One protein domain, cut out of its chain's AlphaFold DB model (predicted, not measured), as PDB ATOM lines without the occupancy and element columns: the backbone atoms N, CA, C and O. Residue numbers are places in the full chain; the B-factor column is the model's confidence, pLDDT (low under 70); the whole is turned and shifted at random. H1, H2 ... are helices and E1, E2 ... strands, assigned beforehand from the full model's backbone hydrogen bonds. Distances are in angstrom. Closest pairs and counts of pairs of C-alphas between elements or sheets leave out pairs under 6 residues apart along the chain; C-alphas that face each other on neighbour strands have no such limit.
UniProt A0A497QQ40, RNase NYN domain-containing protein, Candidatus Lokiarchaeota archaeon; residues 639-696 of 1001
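Overview. This is residues 639 to 696 of the 1001 residues of the protein "RNase NYN domain-containing protein" of Candidatus Lokiarchaeota archaeon (UniProt A0A497QQ40). One long helix, H1, runs along the first strand of a small, strongly twisted three-stranded sheet, and a short helix, H2, makes a corner with the last residue of H1 and only grazes the sheet. The sheet is a meander, each strand the antiparallel neighbour of the one before, in the order E1 E2 E3. The printed part has 58 residues, with two named helices and three named strands in the order H1 H2 E1 E2 E3, a mixed class. It is compact, with a radius of gyration of the C-alphas of 11.4 A, yet elongated, spanning 34 by 21 by 18 A.

Arrangement. H1, residues 639 to 656, is on the sheet at a height of 6.3 A, over E1, residues 669 to 676. It runs along the strands, at 19 degrees to E1 on the local plane; their closest C-alphas, of Asp 649 and Phe 675, are 4.8 A apart. H2, residues 659 to 665, is close to but not clearly touching H1, about perpendicular at 85 degrees, with the closest C-alphas, of Tyr 656 and Phe 662, 6.1 A apart. H2 only grazes the sheet, with residues 659 to 663. E1 and E2, residues 681 to 686, form a hairpin at 154 degrees, with N 673 and O 683 at 2.8 A. E2 and E3, residues 691 to 695, form another at 146 degrees, with N 684 and O 692 at 2.8 A. In H1 every O i to N i+4 pair is within hydrogen-bond range; in H2, 2 of 3 are.

Along the chain. H1 starts at C-alpha 639 (148.675, 178.311, 123.966) and measures 25.6 A; H2 measures 10.0 A. E1 measures 17.0 A and bends by 55 degrees at residue 673. E2 measures 15.1 A, and E3 13.3 A, ending at C-alpha 695 (172.351, 179.407, 130.935).

Size, cuts and confidence. The C-alphas farthest apart, of Lys 639 and Tyr 664, are 35.1 A apart. The printed part has no cut, its four links are tight, and no printed residue is under 70 in pLDDT.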
ATOM      1  N   LYS A 639     149.226 178.679 122.647       90.94
ATOM      2  CA  LYS A 639     148.675 178.311 123.966       90.94
ATOM      3  C   LYS A 639     149.318 177.041 124.524       90.94
ATOM      4  O   LYS A 639     149.489 176.913 125.732       90.94
ATOM      5  N   ASN A 640     149.709 176.109 123.648       91.00
ATOM      6  CA  ASN A 640     150.457 174.927 124.072       91.00
ATOM      7  C   ASN A 640     151.852 175.316 124.568       91.00
ATOM      8  O   ASN A 640     152.330 174.696 125.510       91.00
ATOM      9  N   LYS A 641     152.481 176.359 124.002       91.19
ATOM     10  CA  LYS A 641     153.775 176.867 124.488       91.19
ATOM     11  C   LYS A 641     153.707 177.239 125.963       91.19
ATOM     12  O   LYS A 641     154.512 176.745 126.739       91.19
ATOM     13  N   GLU A 642     152.738 178.066 126.344       89.94
ATOM     14  CA  GLU A 642     152.571 178.526 127.727       89.94
ATOM     15  C   GLU A 642     152.321 177.358 128.683       89.94
ATOM     16  O   GLU A 642     152.981 177.255 129.717       89.94
ATOM     17  N   LEU A 643     151.430 176.435 128.306       88.44
ATOM     18  CA  LEU A 643     151.146 175.233 129.089       88.44
ATOM     19  C   LEU A 643     152.393 174.354 129.262       88.44
ATOM     20  O   LEU A 643     152.688 173.925 130.374       88.44
ATOM     21  N   ILE A 644     153.124 174.090 128.178       86.75
ATOM     22  CA  ILE A 644     154.331 173.258 128.197       86.75
ATOM     23  C   ILE A 644     155.404 173.925 129.056       86.75
ATOM     24  O   ILE A 644     155.926 173.281 129.960       86.75
ATOM     25  N   THR A 645     155.693 175.211 128.838       88.62
ATOM     26  CA  THR A 645     156.678 175.955 129.633       88.62
ATOM     27  C   THR A 645     156.306 175.953 131.114       88.62
ATOM     28  O   THR A 645     157.158 175.654 131.939       88.62
ATOM     29  N   SER A 646     155.038 176.199 131.453       89.19
ATOM     30  CA  SER A 646     154.545 176.172 132.837       89.19
ATOM     31  C   SER A 646     154.710 174.797 133.497       89.19
ATOM     32  O   SER A 646     155.168 174.706 134.634       89.19
ATOM     33  N   GLN A 647     154.393 173.710 132.785       85.88
ATOM     34  CA  GLN A 647     154.545 172.349 133.309       85.88
ATOM     35  C   GLN A 647     156.015 171.946 133.475       85.88
ATOM     36  O   GLN A 647     156.377 171.362 134.495       85.88
ATOM     37  N   PHE A 648     156.873 172.271 132.503       84.81
ATOM     38  CA  PHE A 648     158.313 172.027 132.616       84.81
ATOM     39  C   PHE A 648     158.921 172.826 133.765       84.81
ATOM     40  O   PHE A 648     159.677 172.263 134.550       84.81
ATOM     41  N   ASP A 649     158.549 174.095 133.903       89.06
ATOM     42  CA  ASP A 649     158.960 174.950 135.011       89.06
ATOM     43  C   ASP A 649     158.536 174.380 136.373       89.06
ATOM     44  O   ASP A 649     159.345 174.287 137.296       89.06
ATOM     45  N   GLN A 650     157.285 173.934 136.500       87.75
ATOM     46  CA  GLN A 650     156.792 173.328 137.734       87.75
ATOM     47  C   GLN A 650     157.572 172.055 138.093       87.75
ATOM     48  O   GLN A 650     157.985 171.896 139.241       87.75
ATOM     49  N   ILE A 651     157.805 171.154 137.131       81.88
ATOM     50  CA  ILE A 651     158.602 169.941 137.371       81.88
ATOM     51  C   ILE A 651     160.035 170.305 137.748       81.88
ATOM     52  O   ILE A 651     160.567 169.753 138.711       81.88
ATOM     53  N   PHE A 652     160.639 171.246 137.023       85.62
ATOM     54  CA  PHE A 652     161.993 171.707 137.286       85.62
ATOM     55  C   PHE A 652     162.111 172.237 138.718       85.62
ATOM     56  O   PHE A 652     162.932 171.744 139.486       85.62
ATOM     57  N   ARG A 653     161.235 173.154 139.138       89.38
ATOM     58  CA  ARG A 653     161.234 173.691 140.508       89.38
ATOM     59  C   ARG A 653     160.949 172.622 141.562       89.38
ATOM     60  O   ARG A 653     161.610 172.598 142.591       89.38
ATOM     61  N   ASN A 654     160.038 171.684 141.314       84.19
ATOM     62  CA  ASN A 654     159.760 170.605 142.271       84.19
ATOM     63  C   ASN A 654     160.975 169.699 142.525       84.19
ATOM     64  O   ASN A 654     161.122 169.149 143.617       84.19
ATOM     65  N   ILE A 655     161.826 169.519 141.515       79.12
ATOM     66  CA  ILE A 655     163.046 168.718 141.623       79.12
ATOM     67  C   ILE A 655     164.173 169.555 142.234       79.12
ATOM     68  O   ILE A 655     164.794 169.132 143.206       79.12
ATOM     69  N   TYR A 656     164.412 170.744 141.682       84.00
ATOM     70  CA  TYR A 656     165.620 171.529 141.922       84.00
ATOM     71  C   TYR A 656     165.469 172.631 142.984       84.00
ATOM     72  O   TYR A 656     166.466 173.219 143.385       84.00
ATOM     73  N   SER A 657     164.261 172.915 143.482       87.50
ATOM     74  CA  SER A 657     164.047 173.845 144.608       87.50
ATOM     75  C   SER A 657     164.004 173.143 145.968       87.50
ATOM     76  O   SER A 657     163.777 173.801 146.983       87.50
ATOM     77  N   LYS A 658     164.186 171.815 146.024       85.19
ATOM     78  CA  LYS A 658     164.315 171.103 147.304       85.19
ATOM     79  C   LYS A 658     165.515 171.651 148.053       85.19
ATOM     80  O   LYS A 658     166.587 171.738 147.466       85.19
ATOM     81  N   LYS A 659     165.346 172.010 149.323       85.50
ATOM     82  CA  LYS A 659     166.365 172.722 150.102       85.50
ATOM     83  C   LYS A 659     167.716 172.001 150.088       85.50
ATOM     84  O   LYS A 659     168.737 172.620 149.827       85.50
ATOM     85  N   GLU A 660     167.700 170.685 150.276       79.19
ATOM     86  CA  GLU A 660     168.892 169.829 150.300       79.19
ATOM     87  C   GLU A 660     169.654 169.854 148.971       79.19
ATOM     88  O   GLU A 660     170.862 169.653 148.932       79.19
ATOM     89  N   PHE A 661     168.938 170.072 147.872       80.56
ATOM     90  CA  PHE A 661     169.516 170.216 146.549       80.56
ATOM     91  C   PHE A 661     169.950 171.663 146.278       80.56
ATOM     92  O   PHE A 661     171.069 171.921 145.837       80.56
ATOM     93  N   PHE A 662     169.042 172.603 146.531       86.25
ATOM     94  CA  PHE A 662     169.160 174.005 146.165       86.25
ATOM     95  C   PHE A 662     170.292 174.688 146.928       86.25
ATOM     96  O   PHE A 662     171.162 175.288 146.302       86.25
ATOM     97  N   ASP A 663     170.345 174.513 148.252       83.94
ATOM     98  CA  ASP A 663     171.400 175.080 149.105       83.94
ATOM     99  C   ASP A 663     172.787 174.561 148.711       83.94
ATOM    100  O   ASP A 663     173.804 175.137 149.084       83.94
ATOM    101  N   TYR A 664     172.829 173.457 147.967       75.81
ATOM    102  CA  TYR A 664     174.043 172.759 147.617       75.81
ATOM    103  C   TYR A 664     174.580 173.158 146.236       75.81
ATOM    104  O   TYR A 664     175.761 173.469 146.105       75.81
ATOM    105  N   VAL A 665     173.708 173.196 145.222       80.19
ATOM    106  CA  VAL A 665     174.074 173.529 143.829       80.19
ATOM    107  C   VAL A 665     173.977 175.026 143.543       80.19
ATOM    108  O   VAL A 665     174.685 175.551 142.694       80.19
ATOM    109  N   PHE A 666     173.110 175.739 144.257       87.69
ATOM    110  CA  PHE A 666     172.770 177.133 143.984       87.69
ATOM    111  C   PHE A 666     173.069 178.022 145.200       87.69
ATOM    112  O   PHE A 666     172.280 178.902 145.531       87.69
ATOM    113  N   LYS A 667     174.224 177.806 145.855       86.44
ATOM    114  CA  LYS A 667     174.663 178.463 147.113       86.44
ATOM    115  C   LYS A 667     174.562 179.998 147.101       86.44
ATOM    116  O   LYS A 667     174.407 180.617 148.159       86.44
ATOM    117  N   GLU A 668     174.669 180.613 145.926       89.94
ATOM    118  CA  GLU A 668     174.643 182.069 145.716       89.94
ATOM    119  C   GLU A 668     173.223 182.636 145.546       89.94
ATOM    120  O   GLU A 668     172.996 183.835 145.708       89.94
ATOM    121  N   TYR A 669     172.239 181.772 145.308       93.50
ATOM    122  CA  TYR A 669     170.867 182.156 145.014       93.50
ATOM    123  C   TYR A 669     169.949 181.904 146.217       93.50
ATOM    124  O   TYR A 669     170.265 181.139 147.127       93.50
ATOM    125  N   ARG A 670     168.795 182.576 146.245       94.00
ATOM    126  CA  ARG A 670     167.748 182.398 147.263       94.00
ATOM    127  C   ARG A 670     166.722 181.350 146.849       94.00
ATOM    128  O   ARG A 670     166.299 180.552 147.678       94.00
ATOM    129  N   LYS A 671     166.282 181.383 145.585       95.62
ATOM    130  CA  LYS A 671     165.358 180.393 145.008       95.62
ATOM    131  C   LYS A 671     165.415 180.378 143.480       95.62
ATOM    132  O   LYS A 671     165.790 181.366 142.850       95.62
ATOM    133  N   ILE A 672     164.950 179.285 142.874       95.06
ATOM    134  CA  ILE A 672     164.601 179.255 141.447       95.06
ATOM    135  C   ILE A 672     163.265 179.978 141.275       95.06
ATOM    136  O   ILE A 672     162.241 179.521 141.792       95.06
ATOM    137  N   LYS A 673     163.250 181.083 140.528       95.94
ATOM    138  CA  LYS A 673     162.013 181.794 140.190       95.94
ATOM    139  C   LYS A 673     161.243 181.047 139.109       95.94
ATOM    140  O   LYS A 673     160.074 180.710 139.324       95.94
ATOM    141  N   ARG A 674     161.910 180.756 137.986       95.50
ATOM    142  CA  ARG A 674     161.364 179.938 136.896       95.50
ATOM    143  C   ARG A 674     162.446 179.291 136.028       95.50
ATOM    144  O   ARG A 674     163.572 179.775 135.976       95.50
ATOM    145  N   PHE A 675     162.081 178.246 135.299       91.94
ATOM    146  CA  PHE A 675     162.878 177.632 134.241       91.94
ATOM    147  C   PHE A 675     162.243 177.883 132.868       91.94
ATOM    148  O   PHE A 675     161.077 177.553 132.642       91.94
ATOM    149  N   ASP A 676     163.007 178.460 131.939       90.38
ATOM    150  CA  ASP A 676     162.569 178.659 130.560       90.38
ATOM    151  C   ASP A 676     163.100 177.536 129.668       90.38
ATOM    152  O   ASP A 676     164.255 177.538 129.242       90.38
ATOM    153  N   ILE A 677     162.237 176.570 129.349       88.31
ATOM    154  CA  ILE A 677     162.585 175.436 128.484       88.31
ATOM    155  C   ILE A 677     162.915 175.849 127.039       88.31
ATOM    156  O   ILE A 677     163.626 175.122 126.346       88.31
ATOM    157  N   THR A 678     162.417 177.001 126.571       87.25
ATOM    158  CA  THR A 678     162.662 177.469 125.196       87.25
ATOM    159  C   THR A 678     164.092 177.966 125.063       87.25
ATOM    160  O   THR A 678     164.791 177.619 124.114       87.25
ATOM    161  N   GLU A 679     164.521 178.764 126.038       89.12
ATOM    162  CA  GLU A 679     165.865 179.341 126.074       89.12
ATOM    163  C   GLU A 679     166.873 178.436 126.788       89.12
ATOM    164  O   GLU A 679     168.068 178.686 126.713       89.12
ATOM    165  N   LYS A 680     166.401 177.381 127.466       87.81
ATOM    166  CA  LYS A 680     167.200 176.485 128.317       87.81
ATOM    167  C   LYS A 680     167.952 177.251 129.409       87.81
ATOM    168  O   LYS A 680     169.086 176.916 129.748       87.81
ATOM    169  N   THR A 681     167.296 178.259 129.978       90.31
ATOM    170  CA  THR A 681     167.866 179.106 131.030       90.31
ATOM    171  C   THR A 681     167.071 178.996 132.320       90.31
ATOM    172  O   THR A 681     165.853 178.791 132.312       90.31
ATOM    173  N   ILE A 682     167.772 179.106 133.445       91.69
ATOM    174  CA  ILE A 682     167.162 179.183 134.769       91.69
ATOM    175  C   ILE A 682     167.183 180.646 135.197       91.69
ATOM    176  O   ILE A 682     168.207 181.319 135.081       91.69
ATOM    177  N   ILE A 683     166.049 181.131 135.692       96.06
ATOM    178  CA  ILE A 683     165.934 182.456 136.290       96.06
ATOM    179  C   ILE A 683     165.901 182.271 137.799       96.06
ATOM    180  O   ILE A 683     164.948 181.713 138.358       96.06
ATOM    181  N   PHE A 684     166.966 182.723 138.439       96.19
ATOM    182  CA  PHE A 684     167.149 182.715 139.876       96.19
ATOM    183  C   PHE A 684     166.730 184.050 140.480       96.19
ATOM    184  O   PHE A 684     166.767 185.088 139.828       96.19
ATOM    185  N   GLU A 685     166.340 184.011 141.747       97.06
ATOM    186  CA  GLU A 685     166.321 185.184 142.614       97.06
ATOM    187  C   GLU A 685     167.575 185.118 143.491       97.06
ATOM    188  O   GLU A 685     167.781 184.114 144.182       97.06
ATOM    189  N   THR A 686     168.431 186.137 143.439       95.31
ATOM    190  CA  THR A 686     169.639 186.226 144.272       95.31
ATOM    191  C   THR A 686     169.266 186.490 145.735       95.31
ATOM    192  O   THR A 686     168.112 186.781 146.067       95.31
ATOM    193  N   LYS A 687     170.234 186.388 146.656       92.62
ATOM    194  CA  LYS A 687     170.010 186.731 148.077       92.62
ATOM    195  C   LYS A 687     169.640 188.202 148.292       92.62
ATOM    196  O   LYS A 687     168.990 188.513 149.283       92.62
ATOM    197  N   GLU A 688     170.000 189.061 147.345       95.56
ATOM    198  CA  GLU A 688     169.671 190.491 147.300       95.56
ATOM    199  C   GLU A 688     168.353 190.771 146.548       95.56
ATOM    200  O   GLU A 688     168.036 191.915 146.255       95.56
ATOM    201  N   GLU A 689     167.574 189.726 146.239       94.56
ATOM    202  CA  GLU A 689     166.273 189.793 145.555       94.56
ATOM    203  C   GLU A 689     166.316 190.249 144.082       94.56
ATOM    204  O   GLU A 689     165.272 190.514 143.482       94.56
ATOM    205  N   PHE A 690     167.494 190.255 143.447       95.69
ATOM    206  CA  PHE A 690     167.622 190.495 142.006       95.69
ATOM    207  C   PHE A 690     167.303 189.240 141.188       95.69
ATOM    208  O   PHE A 690     167.536 188.116 141.630       95.69
ATOM    209  N   GLU A 691     166.782 189.424 139.972       97.38
ATOM    210  CA  GLU A 691     166.653 188.324 139.018       97.38
ATOM    211  C   GLU A 691     167.960 188.135 138.253       97.38
ATOM    212  O   GLU A 691     168.434 189.051 137.584       97.38
ATOM    213  N   GLU A 692     168.506 186.925 138.307       96.62
ATOM    214  CA  GLU A 692     169.667 186.540 137.516       96.62
ATOM    215  C   GLU A 692     169.294 185.399 136.579       96.62
ATOM    216  O   GLU A 692     168.664 184.413 136.972       96.62
ATOM    217  N   LYS A 693     169.675 185.539 135.313       96.00
ATOM    218  CA  LYS A 693     169.459 184.527 134.290       96.00
ATOM    219  C   LYS A 693     170.770 183.800 134.046       96.00
ATOM    220  O   LYS A 693     171.744 184.425 133.638       96.00
ATOM    221  N   ARG A 694     170.764 182.483 134.227       91.38
ATOM    222  CA  ARG A 694     171.929 181.632 133.984       91.38
ATOM    223  C   ARG A 694     171.608 180.590 132.927       91.38
ATOM    224  O   ARG A 694     170.569 179.919 133.002       91.38
ATOM    225  N   ASP A 695     172.473 180.471 131.923       88.38
ATOM    226  CA  ASP A 695     172.351 179.407 130.935       88.38
ATOM    227  C   ASP A 695     172.728 178.084 131.605       88.38
ATOM    228  O   ASP A 695     173.652 178.005 132.418       88.38
ATOM    229  N   LEU A 696     172.015 177.009 131.278       79.56
ATOM    230  CA  LEU A 696     172.360 175.692 131.805       79.56
ATOM    231  C   LEU A 696     173.772 175.240 131.387       79.56
ATOM    232  O   LEU A 696     174.362 174.375 132.035       79.56
TER     233      LEU A 696